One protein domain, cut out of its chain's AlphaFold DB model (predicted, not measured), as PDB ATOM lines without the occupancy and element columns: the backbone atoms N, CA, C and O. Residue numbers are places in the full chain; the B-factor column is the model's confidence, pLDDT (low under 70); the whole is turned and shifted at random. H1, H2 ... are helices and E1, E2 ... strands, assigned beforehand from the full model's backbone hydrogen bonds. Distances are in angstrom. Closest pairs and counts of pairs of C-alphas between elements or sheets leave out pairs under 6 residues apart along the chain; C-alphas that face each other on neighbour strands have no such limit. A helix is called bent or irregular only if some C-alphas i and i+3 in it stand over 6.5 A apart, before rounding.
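This is residues 444 to 576 of the 586 residues of an uncharacterized protein of Lichtheimia corymbifera JMRC:FSU:9682 (UniProt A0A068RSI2). Four helices or arms, H2, H3, H6 and H7a, make an up-and-down bundle, each running against the one before it, with H5 packed on H6 and H4 packed on H5. The two short antiparallel strands E1 and E2 form a small sheet at one end of the bundle; at the other end H7 bends, and its second arm H7b runs away from the bundle past H1, with residues 571 to 576 sticking out. The printed part has 133 residues, in the order H1 H2 E1 H3 H4 H5 H6 E2 H7, and is mostly helix. It is compact by its radius of gyration of the C-alphas, 15.8 A, yet elongated in outline, spanning 54 by 34 by 24 A.

H1, residues 444 to 449, begins with C-alpha 444 at (146.715, 136.779, 105.785); it is irregular, with C-alphas 446 and 449 7.3 A apart. H2, residues 452 to 465, is 20.0 A long. E1, residues 468 to 470, leads straight into H3, residues 471 to 482, 16.3 A long. H4 holds residues 485 to 491 and H5 residues 499 to 506. H6, residues 514 to 530, is 24.6 A long and begins with C-alpha 514 at (133.531, 132.427, 87.349). E2 holds residues 535 to 537. H7, residues 541 to 575, was assigned as one helix by its hydrogen bonds but is bent: C-alphas 554 and 557 are 8.3 A apart. Its arms are H7a, residues 541 to 554, 19.8 A, and H7b, residues 557 to 575, 27.2 A, ending with C-alpha 575 at (156.079, 147.686, 113.048).

H2 touches H3 at a shallow tilt of 17 degrees, opposite ways, closest at the C-alphas of Leu 456 and Ala 477, 6.1 A. The hub, H6, touches H2, H3, H5 and H7a. It touches H7a at a shallow tilt of 19 degrees, opposite ways, with the C-alphas of Phe 515 and Ala 554 closest at 4.9 A. H5 and H6 form a helical hairpin, closest at the C-alphas of Phe 499 and Thr 524, 4.9 A. H4 touches H5, closest at the C-alphas of Ser 490 and Ser 505, 6.4 A. E1 and E2 are antiparallel, with N 536 and O 469 3.0 A apart, within hydrogen-bond range. H7b, with residues 559 to 567 alone, touches H1, closest at the C-alphas of Val 444 and Ala 567, 6.2 A. Every O i to N i+4 pair is within hydrogen-bond range in H2, H3, H5, H6, H7a and H7b; H1 has 0 of 2, with 0 of 3 O i to N i+3 pairs, and H4 has 1 of 3, with 2 of 4.

The two C-alphas farthest apart, those of Lys 532 and Arg 576, are 54.3 A apart. The printed part has no cut and no long link. Its mean pLDDT is 90.9, and residue 448 alone is under 70.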
ATOM      1  N   VAL A 444     147.657 135.855 106.451       93.00
ATOM      2  CA  VAL A 444     146.715 136.779 105.785       93.00
ATOM      3  C   VAL A 444     145.639 136.072 104.962       93.00
ATOM      4  O   VAL A 444     144.600 136.658 104.650       93.00
ATOM      5  N   THR A 445     145.872 134.820 104.582       92.50
ATOM      6  CA  THR A 445     144.950 134.044 103.754       92.50
ATOM      7  C   THR A 445     144.086 133.107 104.589       92.50
ATOM      8  O   THR A 445     142.931 132.887 104.217       92.50
ATOM      9  N   ILE A 446     144.588 132.630 105.735       87.00
ATOM     10  CA  ILE A 446     143.832 131.812 106.696       87.00
ATOM     11  C   ILE A 446     142.547 132.532 107.130       87.00
ATOM     12  O   ILE A 446     141.479 131.920 107.124       87.00
ATOM     13  N   ASN A 447     142.644 133.835 107.420       73.94
ATOM     14  CA  ASN A 447     141.593 134.616 108.084       73.94
ATOM     15  C   ASN A 447     140.771 135.540 107.163       73.94
ATOM     16  O   ASN A 447     140.016 136.370 107.661       73.94
ATOM     17  N   GLY A 448     140.896 135.448 105.835       69.56
ATOM     18  CA  GLY A 448     140.090 136.320 104.971       69.56
ATOM     19  C   GLY A 448     140.175 136.036 103.480       69.56
ATOM     20  O   GLY A 448     139.193 135.633 102.863       69.56
ATOM     21  N   LEU A 449     141.345 136.247 102.874       77.12
ATOM     22  CA  LEU A 449     141.468 136.243 101.408       77.12
ATOM     23  C   LEU A 449     141.481 134.834 100.791       77.12
ATOM     24  O   LEU A 449     141.187 134.678  99.604       77.12
ATOM     25  N   GLY A 450     141.780 133.802 101.586       72.50
ATOM     26  CA  GLY A 450     141.907 132.407 101.156       72.50
ATOM     27  C   GLY A 450     140.614 131.620 101.132       72.50
ATOM     28  O   GLY A 450     140.632 130.442 101.492       72.50
ATOM     29  N   GLY A 451     139.512 132.243 100.707       88.81
ATOM     30  CA  GLY A 451     138.236 131.556 100.499       88.81
ATOM     31  C   GLY A 451     138.397 130.256  99.700       88.81
ATOM     32  O   GLY A 451     139.379 130.066  98.977       88.81
ATOM     33  N   ILE A 452     137.420 129.359  99.821       91.44
ATOM     34  CA  ILE A 452     137.465 127.985  99.294       91.44
ATOM     35  C   ILE A 452     137.981 127.887  97.843       91.44
ATOM     36  O   ILE A 452     138.873 127.068  97.612       91.44
ATOM     37  N   PRO A 453     137.580 128.758  96.892       93.31
ATOM     38  CA  PRO A 453     138.124 128.743  95.531       93.31
ATOM     39  C   PRO A 453     139.656 128.856  95.445       93.31
ATOM     40  O   PRO A 453     140.273 128.183  94.626       93.31
ATOM     41  N   CYS A 454     140.295 129.659  96.306       94.88
ATOM     42  CA  CYS A 454     141.756 129.802  96.321       94.88
ATOM     43  C   CYS A 454     142.437 128.538  96.832       94.88
ATOM     44  O   CYS A 454     143.478 128.154  96.315       94.88
ATOM     45  N   ARG A 455     141.849 127.878  97.836       94.06
ATOM     46  CA  ARG A 455     142.392 126.632  98.394       94.06
ATOM     47  C   ARG A 455     142.288 125.490  97.389       94.06
ATOM     48  O   ARG A 455     143.231 124.714  97.266       94.06
ATOM     49  N   LEU A 456     141.183 125.425  96.643       95.81
ATOM     50  CA  LEU A 456     141.025 124.487  95.530       95.81
ATOM     51  C   LEU A 456     142.053 124.768  94.429       95.81
ATOM     52  O   LEU A 456     142.745 123.851  94.002       95.81
ATOM     53  N   ALA A 457     142.214 126.033  94.029       96.19
ATOM     54  CA  ALA A 457     143.205 126.415  93.028       96.19
ATOM     55  C   ALA A 457     144.641 126.081  93.460       96.19
ATOM     56  O   ALA A 457     145.382 125.456  92.710       96.19
ATOM     57  N   SER A 458     145.003 126.417  94.699       96.00
ATOM     58  CA  SER A 458     146.289 126.071  95.309       96.00
ATOM     59  C   SER A 458     146.540 124.564  95.292       96.00
ATOM     60  O   SER A 458     147.623 124.128  94.911       96.00
ATOM     61  N   ARG A 459     145.538 123.754  95.669       96.25
ATOM     62  CA  ARG A 459     145.649 122.288  95.656       96.25
ATOM     63  C   ARG A 459     145.804 121.749  94.236       96.25
ATOM     64  O   ARG A 459     146.644 120.884  94.021       96.25
ATOM     65  N   PHE A 460     145.056 122.289  93.274       96.50
ATOM     66  CA  PHE A 460     145.215 121.948  91.862       96.50
ATOM     67  C   PHE A 460     146.648 122.217  91.382       96.50
ATOM     68  O   PHE A 460     147.296 121.308  90.865       96.50
ATOM     69  N   PHE A 461     147.178 123.425  91.614       96.00
ATOM     70  CA  PHE A 461     148.555 123.759  91.236       96.00
ATOM     71  C   PHE A 461     149.579 122.856  91.921       96.00
ATOM     72  O   PHE A 461     150.545 122.454  91.280       96.00
ATOM     73  N   HIS A 462     149.355 122.496  93.187       95.44
ATOM     74  CA  HIS A 462     150.237 121.596  93.925       95.44
ATOM     75  C   HIS A 462     150.312 120.209  93.270       95.44
ATOM     76  O   HIS A 462     151.409 119.706  93.027       95.44
ATOM     77  N   CYS A 463     149.166 119.614  92.920       95.31
ATOM     78  CA  CYS A 463     149.119 118.322  92.226       95.31
ATOM     79  C   CYS A 463     149.798 118.382  90.848       95.31
ATOM     80  O   CYS A 463     150.544 117.473  90.484       95.31
ATOM     81  N   VAL A 464     149.572 119.469  90.096       94.75
ATOM     82  CA  VAL A 464     150.188 119.679  88.775       94.75
ATOM     83  C   VAL A 464     151.706 119.821  88.887       94.75
ATOM     84  O   VAL A 464     152.424 119.117  88.180       94.75
ATOM     85  N   ALA A 465     152.201 120.658  89.801       94.06
ATOM     86  CA  ALA A 465     153.634 120.863  90.011       94.06
ATOM     87  C   ALA A 465     154.331 119.570  90.463       94.06
ATOM     88  O   ALA A 465     155.406 119.238  89.974       94.06
ATOM     89  N   LYS A 466     153.689 118.792  91.344       93.75
ATOM     90  CA  LYS A 466     154.180 117.479  91.793       93.75
ATOM     91  C   LYS A 466     154.051 116.386  90.721       93.75
ATOM     92  O   LYS A 466     154.575 115.288  90.903       93.75
ATOM     93  N   ARG A 467     153.320 116.652  89.630       93.31
ATOM     94  CA  ARG A 467     152.946 115.688  88.575       93.31
ATOM     95  C   ARG A 467     152.280 114.426  89.115       93.31
ATOM     96  O   ARG A 467     152.376 113.345  88.537       93.31
ATOM     97  N   ARG A 468     151.589 114.561  90.242       94.81
ATOM     98  CA  ARG A 468     150.969 113.452  90.956       94.81
ATOM     99  C   ARG A 468     149.714 113.943  91.644       94.81
ATOM    100  O   ARG A 468     149.723 114.989  92.284       94.81
ATOM    101  N   VAL A 469     148.664 113.141  91.553       95.19
ATOM    102  CA  VAL A 469     147.447 113.311  92.346       95.19
ATOM    103  C   VAL A 469     147.186 112.031  93.129       95.19
ATOM    104  O   VAL A 469     147.334 110.930  92.594       95.19
ATOM    105  N   CYS A 470     146.826 112.190  94.400       95.94
ATOM    106  CA  CYS A 470     146.431 111.112  95.298       95.94
ATOM    107  C   CYS A 470     144.950 111.257  95.682       95.94
ATOM    108  O   CYS A 470     144.418 112.369  95.718       95.94
ATOM    109  N   GLY A 471     144.296 110.151  96.039       95.44
ATOM    110  CA  GLY A 471     142.910 110.147  96.519       95.44
ATOM    111  C   GLY A 471     142.692 111.062  97.722       95.44
ATOM    112  O   GLY A 471     141.721 111.812  97.748       95.44
ATOM    113  N   SER A 472     143.651 111.109  98.649       95.00
ATOM    114  CA  SER A 472     143.606 112.002  99.812       95.00
ATOM    115  C   SER A 472     143.644 113.492  99.448       95.00
ATOM    116  O   SER A 472     143.003 114.298 100.123       95.00
ATOM    117  N   ASP A 473     144.337 113.882  98.369       93.44
ATOM    118  CA  ASP A 473     144.340 115.269  97.884       93.44
ATOM    119  C   ASP A 473     142.958 115.666  97.347       93.44
ATOM    120  O   ASP A 473     142.474 116.770  97.618       93.44
ATOM    121  N   ILE A 474     142.313 114.754  96.609       96.12
ATOM    122  CA  ILE A 474     140.958 114.940  96.077       96.12
ATOM    123  C   ILE A 474     139.935 114.966  97.209       96.12
ATOM    124  O   ILE A 474     139.101 115.866  97.244       96.12
ATOM    125  N   GLU A 475     140.020 114.040  98.160       94.94
ATOM    126  CA  GLU A 475     139.128 113.976  99.316       94.94
ATOM    127  C   GLU A 475     139.234 115.236 100.181       94.94
ATOM    128  O   GLU A 475     138.220 115.854 100.507       94.94
ATOM    129  N   TYR A 476     140.456 115.688 100.482       94.12
ATOM    130  CA  TYR A 476     140.675 116.942 101.199       94.12
ATOM    131  C   TYR A 476     140.058 118.133 100.453       94.12
ATOM    132  O   TYR A 476     139.384 118.976 101.053       94.12
ATOM    133  N   ALA A 477     140.261 118.209  99.136       94.62
ATOM    134  CA  ALA A 477     139.692 119.272  98.323       94.62
ATOM    135  C   ALA A 477     138.153 119.203  98.284       94.62
ATOM    136  O   ALA A 477     137.503 120.243  98.404       94.62
ATOM    137  N   LEU A 478     137.565 118.006  98.177       95.00
ATOM    138  CA  LEU A 478     136.116 117.788  98.239       95.00
ATOM    139  C   LEU A 478     135.557 118.249  99.581       95.00
ATOM    140  O   LEU A 478     134.605 119.023  99.596       95.00
ATOM    141  N   MET A 479     136.191 117.859 100.691       93.56
ATOM    142  CA  MET A 479     135.833 118.289 102.046       93.56
ATOM    143  C   MET A 479     135.816 119.815 102.174       93.56
ATOM    144  O   MET A 479     134.880 120.389 102.730       93.56
ATOM    145  N   LYS A 480     136.821 120.503 101.616       91.56
ATOM    146  CA  LYS A 480     136.828 121.973 101.590       91.56
ATOM    147  C   LYS A 480     135.731 122.539 100.696       91.56
ATOM    148  O   LYS A 480     135.093 123.504 101.100       91.56
ATOM    149  N   ALA A 481     135.477 121.950  99.530       91.44
ATOM    150  CA  ALA A 481     134.418 122.402  98.634       91.44
ATOM    151  C   ALA A 481     133.025 122.273  99.270       91.44
ATOM    152  O   ALA A 481     132.257 123.228  99.236       91.44
ATOM    153  N   VAL A 482     132.705 121.136  99.896       91.62
ATOM    154  CA  VAL A 482     131.387 120.918 100.521       91.62
ATOM    155  C   VAL A 482     131.181 121.733 101.790       91.62
ATOM    156  O   VAL A 482     130.041 122.008 102.134       91.62
ATOM    157  N   SER A 483     132.261 122.153 102.459       89.00
ATOM    158  CA  SER A 483     132.172 123.086 103.590       89.00
ATOM    159  C   SER A 483     131.812 124.518 103.176       89.00
ATOM    160  O   SER A 483     131.570 125.359 104.039       89.00
ATOM    161  N   ASP A 484     131.785 124.820 101.871       89.00
ATOM    162  CA  ASP A 484     131.285 126.101 101.379       89.00
ATOM    163  C   ASP A 484     129.760 126.160 101.561       89.00
ATOM    164  O   ASP A 484     129.060 125.328 100.974       89.00
ATOM    165  N   PRO A 485     129.207 127.150 102.286       88.38
ATOM    166  CA  PRO A 485     127.767 127.219 102.540       88.38
ATOM    167  C   PRO A 485     126.900 127.254 101.272       88.38
ATOM    168  O   PRO A 485     125.735 126.844 101.305       88.38
ATOM    169  N   MET A 486     127.430 127.758 100.147       84.88
ATOM    170  CA  MET A 486     126.705 127.766  98.872       84.88
ATOM    171  C   MET A 486     126.666 126.372  98.235       84.88
ATOM    172  O   MET A 486     125.634 125.964  97.687       84.88
ATOM    173  N   LEU A 487     127.769 125.623  98.310       86.94
ATOM    174  CA  LEU A 487     127.846 124.273  97.748       86.94
ATOM    175  C   LEU A 487     127.192 123.229  98.648       86.94
ATOM    176  O   LEU A 487     126.564 122.308  98.128       86.94
ATOM    177  N   GLU A 488     127.269 123.381  99.968       89.94
ATOM    178  CA  GLU A 488     126.663 122.471 100.941       89.94
ATOM    179  C   GLU A 488     125.164 122.285 100.664       89.94
ATOM    180  O   GLU A 488     124.675 121.167 100.482       89.94
ATOM    181  N   LYS A 489     124.429 123.395 100.508       87.06
ATOM    182  CA  LYS A 489     122.990 123.379 100.188       87.06
ATOM    183  C   LYS A 489     122.694 122.654  98.877       87.06
ATOM    184  O   LYS A 489     121.713 121.921  98.784       87.06
ATOM    185  N   SER A 490     123.561 122.842  97.886       82.50
ATOM    186  CA  SER A 490     123.417 122.266  96.547       82.50
ATOM    187  C   SER A 490     123.802 120.781  96.483       82.50
ATOM    188  O   SER A 490     123.438 120.096  95.528       82.50
ATOM    189  N   THR A 491     124.533 120.276  97.485       88.38
ATOM    190  CA  THR A 491     125.104 118.918  97.509       88.38
ATOM    191  C   THR A 491     124.534 118.017  98.606       88.38
ATOM    192  O   THR A 491     124.773 116.812  98.563       88.38
ATOM    193  N   LYS A 492     123.718 118.547  99.532       86.56
ATOM    194  CA  LYS A 492     123.175 117.858 100.724       86.56
ATOM    195  C   LYS A 492     122.586 116.457 100.478       86.56
ATOM    196  O   LYS A 492     122.677 115.598 101.348       86.56
ATOM    197  N   ASN A 493     122.019 116.208  99.297       86.69
ATOM    198  CA  ASN A 493     121.368 114.937  98.950       86.69
ATOM    199  C   ASN A 493     122.141 114.109  97.906       86.69
ATOM    200  O   ASN A 493     121.622 113.130  97.373       86.69
ATOM    201  N   MET A 494     123.375 114.492  97.577       87.50
ATOM    202  CA  MET A 494     124.181 113.792  96.583       87.50
ATOM    203  C   MET A 494     124.966 112.647  97.217       87.50
ATOM    204  O   MET A 494     125.808 112.864  98.081       87.50
ATOM    205  N   LYS A 495     124.765 111.421  96.727       87.88
ATOM    206  CA  LYS A 495     125.670 110.293  96.996       87.88
ATOM    207  C   LYS A 495     126.047 109.586  95.686       87.88
ATOM    208  O   LYS A 495     125.163 109.358  94.857       87.88
ATOM    209  N   PRO A 496     127.340 109.296  95.421       88.75
ATOM    210  CA  PRO A 496     128.542 109.887  96.047       88.75
ATOM    211  C   PRO A 496     128.701 111.385  95.710       88.75
ATOM    212  O   PRO A 496     128.135 111.824  94.706       88.75
ATOM    213  N   ILE A 497     129.459 112.151  96.505       91.50
ATOM    214  CA  ILE A 497     129.836 113.544  96.194       91.50
ATOM    215  C   ILE A 497     131.131 113.524  95.379       91.50
ATOM    216  O   ILE A 497     132.112 112.928  95.805       91.50
ATOM    217  N   THR A 498     131.120 114.160  94.210       94.88
ATOM    218  CA  THR A 498     132.276 114.250  93.306       94.88
ATOM    219  C   THR A 498     132.370 115.655  92.725       94.88
ATOM    220  O   THR A 498     131.344 116.338  92.605       94.88
ATOM    221  N   PHE A 499     133.557 116.094  92.305       94.25
ATOM    222  CA  PHE A 499     133.725 117.409  91.677       94.25
ATOM    223  C   PHE A 499     132.903 117.530  90.393       94.25
ATOM    224  O   PHE A 499     132.272 118.563  90.166       94.25
ATOM    225  N   ARG A 500     132.767 116.440  89.625       93.12
ATOM    226  CA  ARG A 500     131.864 116.399  88.460       93.12
ATOM    227  C   ARG A 500     130.407 116.721  88.816       93.12
ATOM    228  O   ARG A 500     129.715 117.375  88.036       93.12
ATOM    229  N   LYS A 501     129.910 116.234  89.958       91.88
ATOM    230  CA  LYS A 501     128.543 116.527  90.419       91.88
ATOM    231  C   LYS A 501     128.431 117.949  90.964       91.88
ATOM    232  O   LYS A 501     127.467 118.631  90.630       91.88
ATOM    233  N   ILE A 502     129.438 118.412  91.709       90.12
ATOM    234  CA  ILE A 502     129.520 119.797  92.193       90.12
ATOM    235  C   ILE A 502     129.493 120.776  91.012       90.12
ATOM    236  O   ILE A 502     128.701 121.712  91.037       90.12
ATOM    237  N   SER A 503     130.284 120.539  89.957       90.62
ATOM    238  CA  SER A 503     130.321 121.381  88.749       90.62
ATOM    239  C   SER A 503     128.932 121.500  88.105       90.62
ATOM    240  O   SER A 503     128.445 122.610  87.894       90.62
ATOM    241  N   LYS A 504     128.225 120.374  87.910       89.19
ATOM    242  CA  LYS A 504     126.852 120.356  87.363       89.19
ATOM    243  C   LYS A 504     125.829 121.113  88.215       89.19
ATOM    244  O   LYS A 504     124.879 121.660  87.670       89.19
ATOM    245  N   SER A 505     125.990 121.126  89.534       84.00
ATOM    246  CA  SER A 505     125.126 121.914  90.421       84.00
ATOM    247  C   SER A 505     125.505 123.389  90.445       84.00
ATOM    248  O   SER A 505     124.637 124.256  90.455       84.00
ATOM    249  N   ALA A 506     126.801 123.691  90.425       80.88
ATOM    250  CA  ALA A 506     127.320 125.051  90.450       80.88
ATOM    251  C   ALA A 506     126.956 125.842  89.184       80.88
ATOM    252  O   ALA A 506     126.814 127.065  89.251       80.88
ATOM    253  N   THR A 507     126.785 125.169  88.041       80.94
ATOM    254  CA  THR A 507     126.288 125.789  86.803       80.94
ATOM    255  C   THR A 507     124.814 126.176  86.880       80.94
ATOM    256  O   THR A 507     124.430 127.146  86.234       80.94
ATOM    257  N   LEU A 508     124.013 125.479  87.690       70.50
ATOM    258  CA  LEU A 508     122.596 125.792  87.908       70.50
ATOM    259  C   LEU A 508     122.396 126.961  88.883       70.50
ATOM    260  O   LEU A 508     121.376 127.640  88.825       70.50
ATOM    261  N   SER A 509     123.370 127.221  89.760       76.75
ATOM    262  CA  SER A 509     123.327 128.374  90.661       76.75
ATOM    263  C   SER A 509     123.878 129.638  89.991       76.75
ATOM    264  O   SER A 509     125.049 129.698  89.597       76.75
ATOM    265  N   SER A 510     123.062 130.691  89.928       80.56
ATOM    266  CA  SER A 510     123.474 132.020  89.455       80.56
ATOM    267  C   SER A 510     124.481 132.714  90.383       80.56
ATOM    268  O   SER A 510     125.143 133.655  89.955       80.56
ATOM    269  N   SER A 511     124.651 132.246  91.627       83.56
ATOM    270  CA  SER A 511     125.520 132.886  92.627       83.56
ATOM    271  C   SER A 511     126.996 132.472  92.552       83.56
ATOM    272  O   SER A 511     127.835 133.078  93.219       83.56
ATOM    273  N   THR A 512     127.347 131.446  91.768       85.75
ATOM    274  CA  THR A 512     128.726 130.935  91.713       85.75
ATOM    275  C   THR A 512     129.610 131.808  90.819       85.75
ATOM    276  O   THR A 512     129.375 131.915  89.612       85.75
ATOM    277  N   THR A 513     130.679 132.374  91.384       91.00
ATOM    278  CA  THR A 513     131.647 133.195  90.628       91.00
ATOM    279  C   THR A 513     132.365 132.396  89.529       91.00
ATOM    280  O   THR A 513     132.610 131.197  89.672       91.00
ATOM    281  N   GLY A 514     132.771 133.063  88.440       93.06
ATOM    282  CA  GLY A 514     133.531 132.427  87.349       93.06
ATOM    283  C   GLY A 514     134.861 131.808  87.803       93.06
ATOM    284  O   GLY A 514     135.239 130.735  87.329       93.06
ATOM    285  N   PHE A 515     135.517 132.423  88.793       93.94
ATOM    286  CA  PHE A 515     136.730 131.884  89.414       93.94
ATOM    287  C   PHE A 515     136.471 130.539  90.103       93.94
ATOM    288  O   PHE A 515     137.192 129.571  89.878       93.94
ATOM    289  N   MET A 516     135.401 130.460  90.898       93.31
ATOM    290  CA  MET A 516     135.014 129.232  91.590       93.31
ATOM    291  C   MET A 516     134.639 128.114  90.616       93.31
ATOM    292  O   MET A 516     135.087 126.988  90.806       93.31
ATOM    293  N   LYS A 517     133.889 128.429  89.548       93.69
ATOM    294  CA  LYS A 517     133.584 127.463  88.477       93.69
ATOM    295  C   LYS A 517     134.871 126.901  87.866       93.69
ATOM    296  O   LYS A 517     135.046 125.691  87.825       93.69
ATOM    297  N   THR A 518     135.815 127.775  87.516       95.81
ATOM    298  CA  THR A 518     137.114 127.366  86.951       95.81
ATOM    299  C   THR A 518     137.922 126.492  87.913       95.81
ATOM    300  O   THR A 518     138.499 125.495  87.489       95.81
ATOM    301  N   ALA A 519     137.937 126.814  89.211       96.00
ATOM    302  CA  ALA A 519     138.623 126.001  90.217       96.00
ATOM    303  C   ALA A 519     137.988 124.606  90.373       96.00
ATOM    304  O   ALA A 519     138.702 123.609  90.459       96.00
ATOM    305  N   ILE A 520     136.654 124.516  90.371       95.94
ATOM    306  CA  ILE A 520     135.925 123.240  90.434       95.94
ATOM    307  C   ILE A 520     136.170 122.408  89.170       95.94
ATOM    308  O   ILE A 520     136.373 121.199  89.268       95.94
ATOM    309  N   ASP A 521     136.191 123.033  87.993       95.62
ATOM    310  CA  ASP A 521     136.482 122.349  86.730       95.62
ATOM    311  C   ASP A 521     137.917 121.799  86.711       95.62
ATOM    312  O   ASP A 521     138.139 120.660  86.298       95.62
ATOM    313  N   ALA A 522     138.882 122.562  87.233       96.06
ATOM    314  CA  ALA A 522     140.264 122.116  87.389       96.06
ATOM    315  C   ALA A 522     140.372 120.895  88.322       96.06
ATOM    316  O   ALA A 522     141.048 119.918  88.001       96.06
ATOM    317  N   MET A 523     139.646 120.895  89.444       97.25
ATOM    318  CA  MET A 523     139.589 119.732  90.337       97.25
ATOM    319  C   MET A 523     138.841 118.542  89.720       97.25
ATOM    320  O   MET A 523     139.236 117.399  89.932       97.25
ATOM    321  N   THR A 524     137.804 118.792  88.913       96.69
ATOM    322  CA  THR A 524     137.079 117.754  88.156       96.69
ATOM    323  C   THR A 524     138.004 117.041  87.169       96.69
ATOM    324  O   THR A 524     137.887 115.832  86.979       96.69
ATOM    325  N   LEU A 525     138.934 117.778  86.554       95.62
ATOM    326  CA  LEU A 525     139.950 117.207  85.673       95.62
ATOM    327  C   LEU A 525     140.875 116.246  86.436       95.62
ATOM    328  O   LEU A 525     141.032 115.106  86.009       95.62
ATOM    329  N   LEU A 526     141.405 116.657  87.595       95.38
ATOM    330  CA  LEU A 526     142.252 115.784  88.421       95.38
ATOM    331  C   LEU A 526     141.502 114.549  88.944       95.38
ATOM    332  O   LEU A 526     142.059 113.456  88.951       95.38
ATOM    333  N   GLU A 527     140.239 114.707  89.357       95.94
ATOM    334  CA  GLU A 527     139.371 113.598  89.783       95.94
ATOM    335  C   GLU A 527     139.158 112.583  88.648       95.94
ATOM    336  O   GLU A 527     139.218 111.373  88.873       95.94
ATOM    337  N   LYS A 528     138.936 113.064  87.417       94.31
ATOM    338  CA  LYS A 528     138.774 112.206  86.237       94.31
ATOM    339  C   LYS A 528     140.042 111.407  85.950       94.31
ATOM    340  O   LYS A 528     139.929 110.213  85.678       94.31
ATOM    341  N   ASP A 529     141.201 112.057  85.992       91.75
ATOM    342  CA  ASP A 529     142.475 111.399  85.709       91.75
ATOM    343  C   ASP A 529     142.799 110.355  86.789       91.75
ATOM    344  O   ASP A 529     143.206 109.242  86.459       91.75
ATOM    345  N   LEU A 530     142.540 110.660  88.070       93.12
ATOM    346  CA  LEU A 530     142.709 109.713  89.178       93.12
ATOM    347  C   LEU A 530     141.848 108.447  89.003       93.12
ATOM    348  O   LEU A 530     142.302 107.329  89.263       93.12
ATOM    349  N   GLY A 531     140.614 108.606  88.517       90.75
ATOM    350  CA  GLY A 531     139.721 107.493  88.209       90.75
ATOM    351  C   GLY A 531     139.347 106.681  89.454       90.75
ATOM    352  O   GLY A 531     138.735 107.205  90.380       90.75
ATOM    353  N   LYS A 532     139.667 105.380  89.448       88.12
ATOM    354  CA  LYS A 532     139.466 104.466  90.593       88.12
ATOM    355  C   LYS A 532     140.763 104.149  91.350       88.12
ATOM    356  O   LYS A 532     140.735 103.323  92.253       88.12
ATOM    357  N   ASN A 533     141.885 104.738  90.944       90.56
ATOM    358  CA  ASN A 533     143.184 104.466  91.548       90.56
ATOM    359  C   ASN A 533     143.403 105.381  92.758       90.56
ATOM    360  O   ASN A 533     142.948 106.520  92.761       90.56
ATOM    361  N   ASP A 534     144.177 104.929  93.744       90.56
ATOM    362  CA  ASP A 534     144.509 105.758  94.914       90.56
ATOM    363  C   ASP A 534     145.557 106.838  94.604       90.56
ATOM    364  O   ASP A 534     145.689 107.828  95.326       90.56
ATOM    365  N   SER A 535     146.326 106.663  93.529       93.56
ATOM    366  CA  SER A 535     147.343 107.612  93.082       93.56
ATOM    367  C   SER A 535     147.652 107.401  91.605       93.56
ATOM    368  O   SER A 535     147.743 106.263  91.149       93.56
ATOM    369  N   ILE A 536     147.913 108.488  90.876       93.94
ATOM    370  CA  ILE A 536     148.386 108.434  89.485       93.94
ATOM    371  C   ILE A 536     149.492 109.465  89.218       93.94
ATOM    372  O   ILE A 536     149.567 110.505  89.878       93.94
ATOM    373  N   CYS A 537     150.335 109.180  88.225       91.31
ATOM    374  CA  CYS A 537     151.254 110.155  87.638       91.31
ATOM    375  C   CYS A 537     150.543 110.891  86.494       91.31
ATOM    376  O   CYS A 537     149.902 110.261  85.652       91.31
ATOM    377  N   LEU A 538     150.646 112.218  86.463       88.00
ATOM    378  CA  LEU A 538     149.978 113.047  85.464       88.00
ATOM    379  C   LEU A 538     150.774 113.026  84.149       88.00
ATOM    380  O   LEU A 538     151.800 113.690  84.032       88.00
ATOM    381  N   GLN A 539     150.302 112.265  83.156       80.25
ATOM    382  CA  GLN A 539     150.988 112.133  81.859       80.25
ATOM    383  C   GLN A 539     150.618 113.232  80.841       80.25
ATOM    384  O   GLN A 539     151.398 113.519  79.937       80.25
ATOM    385  N   SER A 540     149.450 113.879  80.968       75.19
ATOM    386  CA  SER A 540     148.955 114.865  79.989       75.19
ATOM    387  C   SER A 540     149.286 116.311  80.409       75.19
ATOM    388  O   SER A 540     148.513 116.995  81.079       75.19
ATOM    389  N   MET A 541     150.461 116.804  80.013       77.56
ATOM    390  CA  MET A 541     150.881 118.176  80.328       77.56
ATOM    391  C   MET A 541     150.119 119.289  79.579       77.56
ATOM    392  O   MET A 541     149.876 120.325  80.203       77.56
ATOM    393  N   PRO A 542     149.710 119.144  78.298       87.06
ATOM    394  CA  PRO A 542     149.046 120.231  77.571       87.06
ATOM    395  C   PRO A 542     147.704 120.653  78.183       87.06
ATOM    396  O   PRO A 542     147.498 121.837  78.442       87.06
ATOM    397  N   VAL A 543     146.829 119.689  78.495       90.31
ATOM    398  CA  VAL A 543     145.495 119.958  79.067       90.31
ATOM    399  C   VAL A 543     145.613 120.598  80.451       90.31
ATOM    400  O   VAL A 543     144.922 121.568  80.765       90.31
ATOM    401  N   LEU A 544     146.537 120.099  81.279       90.81
ATOM    402  CA  LEU A 544     146.803 120.681  82.594       90.81
ATOM    403  C   LEU A 544     147.366 122.100  82.474       90.81
ATOM    404  O   LEU A 544     146.958 122.980  83.228       90.81
ATOM    405  N   SER A 545     148.251 122.347  81.506       89.44
ATOM    406  CA  SER A 545     148.820 123.676  81.254       89.44
ATOM    407  C   SER A 545     147.752 124.688  80.836       89.44
ATOM    408  O   SER A 545     147.741 125.807  81.346       89.44
ATOM    409  N   GLU A 546     146.822 124.295  79.962       91.81
ATOM    410  CA  GLU A 546     145.684 125.136  79.572       91.81
ATOM    411  C   GLU A 546     144.820 125.492  80.789       91.81
ATOM    412  O   GLU A 546     144.493 126.661  81.014       91.81
ATOM    413  N   MET A 547     144.512 124.502  81.631       94.56
ATOM    414  CA  MET A 547     143.727 124.723  82.843       94.56
ATOM    415  C   MET A 547     144.453 125.624  83.855       94.56
ATOM    416  O   MET A 547     143.823 126.487  84.466       94.56
ATOM    417  N   VAL A 548     145.776 125.487  83.998       92.88
ATOM    418  CA  VAL A 548     146.611 126.381  84.820       92.88
ATOM    419  C   VAL A 548     146.464 127.832  84.360       92.88
ATOM    420  O   VAL A 548     146.190 128.711  85.179       92.88
ATOM    421  N   VAL A 549     146.597 128.088  83.054       91.69
ATOM    422  CA  VAL A 549     146.461 129.435  82.476       91.69
ATOM    423  C   VAL A 549     145.050 129.978  82.692       91.69
ATOM    424  O   VAL A 549     144.888 131.112  83.145       91.69
ATOM    425  N   LYS A 550     144.023 129.160  82.437       94.25
ATOM    426  CA  LYS A 550     142.621 129.539  82.649       94.25
ATOM    427  C   LYS A 550     142.363 129.940  84.102       94.25
ATOM    428  O   LYS A 550     141.719 130.956  84.349       94.25
ATOM    429  N   LEU A 551     142.889 129.182  85.062       93.81
ATOM    430  CA  LEU A 551     142.695 129.436  86.488       93.81
ATOM    431  C   LEU A 551     143.426 130.695  86.975       93.81
ATOM    432  O   LEU A 551     142.879 131.451  87.781       93.81
ATOM    433  N   LEU A 552     144.631 130.954  86.453       91.94
ATOM    434  CA  LEU A 552     145.354 132.205  86.694       91.94
ATOM    435  C   LEU A 552     144.556 133.410  86.185       91.94
ATOM    436  O   LEU A 552     144.316 134.344  86.952       91.94
ATOM    437  N   ASN A 553     144.078 133.341  84.938       90.75
ATOM    438  CA  ASN A 553     143.304 134.402  84.287       90.75
ATOM    439  C   ASN A 553     141.912 134.600  84.900       90.75
ATOM    440  O   ASN A 553     141.367 135.697  84.854       90.75
ATOM    441  N   ALA A 554     141.338 133.563  85.513       92.69
ATOM    442  CA  ALA A 554     140.061 133.653  86.212       92.69
ATOM    443  C   ALA A 554     140.146 134.421  87.551       92.69
ATOM    444  O   ALA A 554     139.121 134.599  88.210       92.69
ATOM    445  N   GLY A 555     141.340 134.866  87.963       91.25
ATOM    446  CA  GLY A 555     141.534 135.798  89.080       91.25
ATOM    447  C   GLY A 555     142.458 135.304  90.194       91.25
ATOM    448  O   GLY A 555     142.606 135.994  91.202       91.25
ATOM    449  N   TYR A 556     143.095 134.134  90.066       93.81
ATOM    450  CA  TYR A 556     144.006 133.656  91.116       93.81
ATOM    451  C   TYR A 556     145.224 134.574  91.297       93.81
ATOM    452  O   TYR A 556     145.612 134.873  92.427       93.81
ATOM    453  N   ALA A 557     145.787 135.082  90.193       91.19
ATOM    454  CA  ALA A 557     146.923 136.005  90.223       91.19
ATOM    455  C   ALA A 557     146.591 137.322  90.956       91.19
ATOM    456  O   ALA A 557     147.398 137.826  91.747       91.19
ATOM    457  N   ASP A 558     145.378 137.845  90.767       91.56
ATOM    458  CA  ASP A 558     144.910 139.058  91.446       91.56
ATOM    459  C   ASP A 558     144.733 138.834  92.947       91.56
ATOM    460  O   ASP A 558     145.059 139.702  93.763       91.56
ATOM    461  N   ARG A 559     144.261 137.645  93.339       94.00
ATOM    462  CA  ARG A 559     144.107 137.271  94.749       94.00
ATOM    463  C   ARG A 559     145.450 137.112  95.449       94.00
ATOM    464  O   ARG A 559     145.593 137.621  96.557       94.00
ATOM    465  N   LEU A 560     146.438 136.499  94.796       93.31
ATOM    466  CA  LEU A 560     147.823 136.451  95.282       93.31
ATOM    467  C   LEU A 560     148.396 137.859  95.465       93.31
ATOM    468  O   LEU A 560     148.905 138.200  96.530       93.31
ATOM    469  N   THR A 561     148.231 138.712  94.454       92.69
ATOM    470  CA  THR A 561     148.678 140.110  94.500       92.69
ATOM    471  C   THR A 561     148.017 140.880  95.646       92.69
ATOM    472  O   THR A 561     148.672 141.650  96.351       92.69
ATOM    473  N   THR A 562     146.717 140.666  95.859       94.25
ATOM    474  CA  THR A 562     145.949 141.291  96.942       94.25
ATOM    475  C   THR A 562     146.404 140.791  98.311       94.25
ATOM    476  O   THR A 562     146.544 141.592  99.238       94.25
ATOM    477  N   ALA A 563     146.678 139.492  98.441       94.94
ATOM    478  CA  ALA A 563     147.156 138.894  99.679       94.94
ATOM    479  C   ALA A 563     148.550 139.416 100.055       94.94
ATOM    480  O   ALA A 563     148.720 139.914 101.165       94.94
ATOM    481  N   ASN A 564     149.486 139.458  99.105       96.12
ATOM    482  CA  ASN A 564     150.812 140.049  99.306       96.12
ATOM    483  C   ASN A 564     150.729 141.532  99.696       96.12
ATOM    484  O   ASN A 564     151.333 141.949 100.681       96.12
ATOM    485  N   LYS A 565     149.906 142.328  98.998       94.81
ATOM    486  CA  LYS A 565     149.674 143.742  99.353       94.81
ATOM    487  C   LYS A 565     149.119 143.892 100.772       94.81
ATOM    488  O   LYS A 565     149.461 144.843 101.472       94.81
ATOM    489  N   THR A 566     148.246 142.978 101.188       95.31
ATOM    490  CA  THR A 566     147.663 142.973 102.534       95.31
ATOM    491  C   THR A 566     148.715 142.619 103.583       95.31
ATOM    492  O   THR A 566     148.816 143.332 104.577       95.31
ATOM    493  N   ALA A 567     149.553 141.608 103.336       95.44
ATOM    494  CA  ALA A 567     150.670 141.243 104.209       95.44
ATOM    495  C   ALA A 567     151.660 142.402 104.393       95.44
ATOM    496  O   ALA A 567     151.957 142.781 105.524       95.44
ATOM    497  N   THR A 568     152.070 143.064 103.305       95.81
ATOM    498  CA  THR A 568     152.940 144.249 103.379       95.81
ATOM    499  C   THR A 568     152.321 145.366 104.226       95.81
ATOM    500  O   THR A 568     152.999 145.942 105.074       95.81
ATOM    501  N   LYS A 569     151.024 145.661 104.044       94.56
ATOM    502  CA  LYS A 569     150.318 146.693 104.826       94.56
ATOM    503  C   LYS A 569     150.220 146.350 106.312       94.56
ATOM    504  O   LYS A 569     150.434 147.229 107.143       94.56
ATOM    505  N   LEU A 570     149.882 145.102 106.639       94.25
ATOM    506  CA  LEU A 570     149.779 144.633 108.024       94.25
ATOM    507  C   LEU A 570     151.136 144.666 108.729       94.25
ATOM    508  O   LEU A 570     151.219 145.058 109.890       94.25
ATOM    509  N   TYR A 571     152.205 144.310 108.019       94.56
ATOM    510  CA  TYR A 571     153.555 144.430 108.551       94.56
ATOM    511  C   TYR A 571     153.926 145.898 108.807       94.56
ATOM    512  O   TYR A 571     154.353 146.245 109.909       94.56
ATOM    513  N   ALA A 572     153.696 146.781 107.830       92.19
ATOM    514  CA  ALA A 572     153.991 148.207 107.966       92.19
ATOM    515  C   ALA A 572     153.256 148.849 109.156       92.19
ATOM    516  O   ALA A 572     153.876 149.569 109.941       92.19
ATOM    517  N   SER A 573     151.965 148.541 109.341       92.00
ATOM    518  CA  SER A 573     151.170 149.077 110.453       92.00
ATOM    519  C   SER A 573     151.620 148.544 111.816       92.00
ATOM    520  O   SER A 573     151.696 149.310 112.777       92.00
ATOM    521  N   LYS A 574     151.965 147.254 111.905       93.50
ATOM    522  CA  LYS A 574     152.395 146.606 113.153       93.50
ATOM    523  C   LYS A 574     153.756 147.105 113.635       93.50
ATOM    524  O   LYS A 574     153.936 147.311 114.833       93.50
ATOM    525  N   TYR A 575     154.698 147.318 112.717       87.94
ATOM    526  CA  TYR A 575     156.079 147.686 113.048       87.94
ATOM    527  C   TYR A 575     156.382 149.181 112.871       87.94
ATOM    528  O   TYR A 575     157.533 149.585 112.993       87.94
ATOM    529  N   ARG A 576     155.343 150.008 112.661       77.25
ATOM    530  CA  ARG A 576     155.416 151.479 112.584       77.25
ATOM    531  C   ARG A 576     156.444 151.994 111.575       77.25
ATOM    532  O   ARG A 576     157.124 152.987 111.827       77.25
TER     533      ARG A 576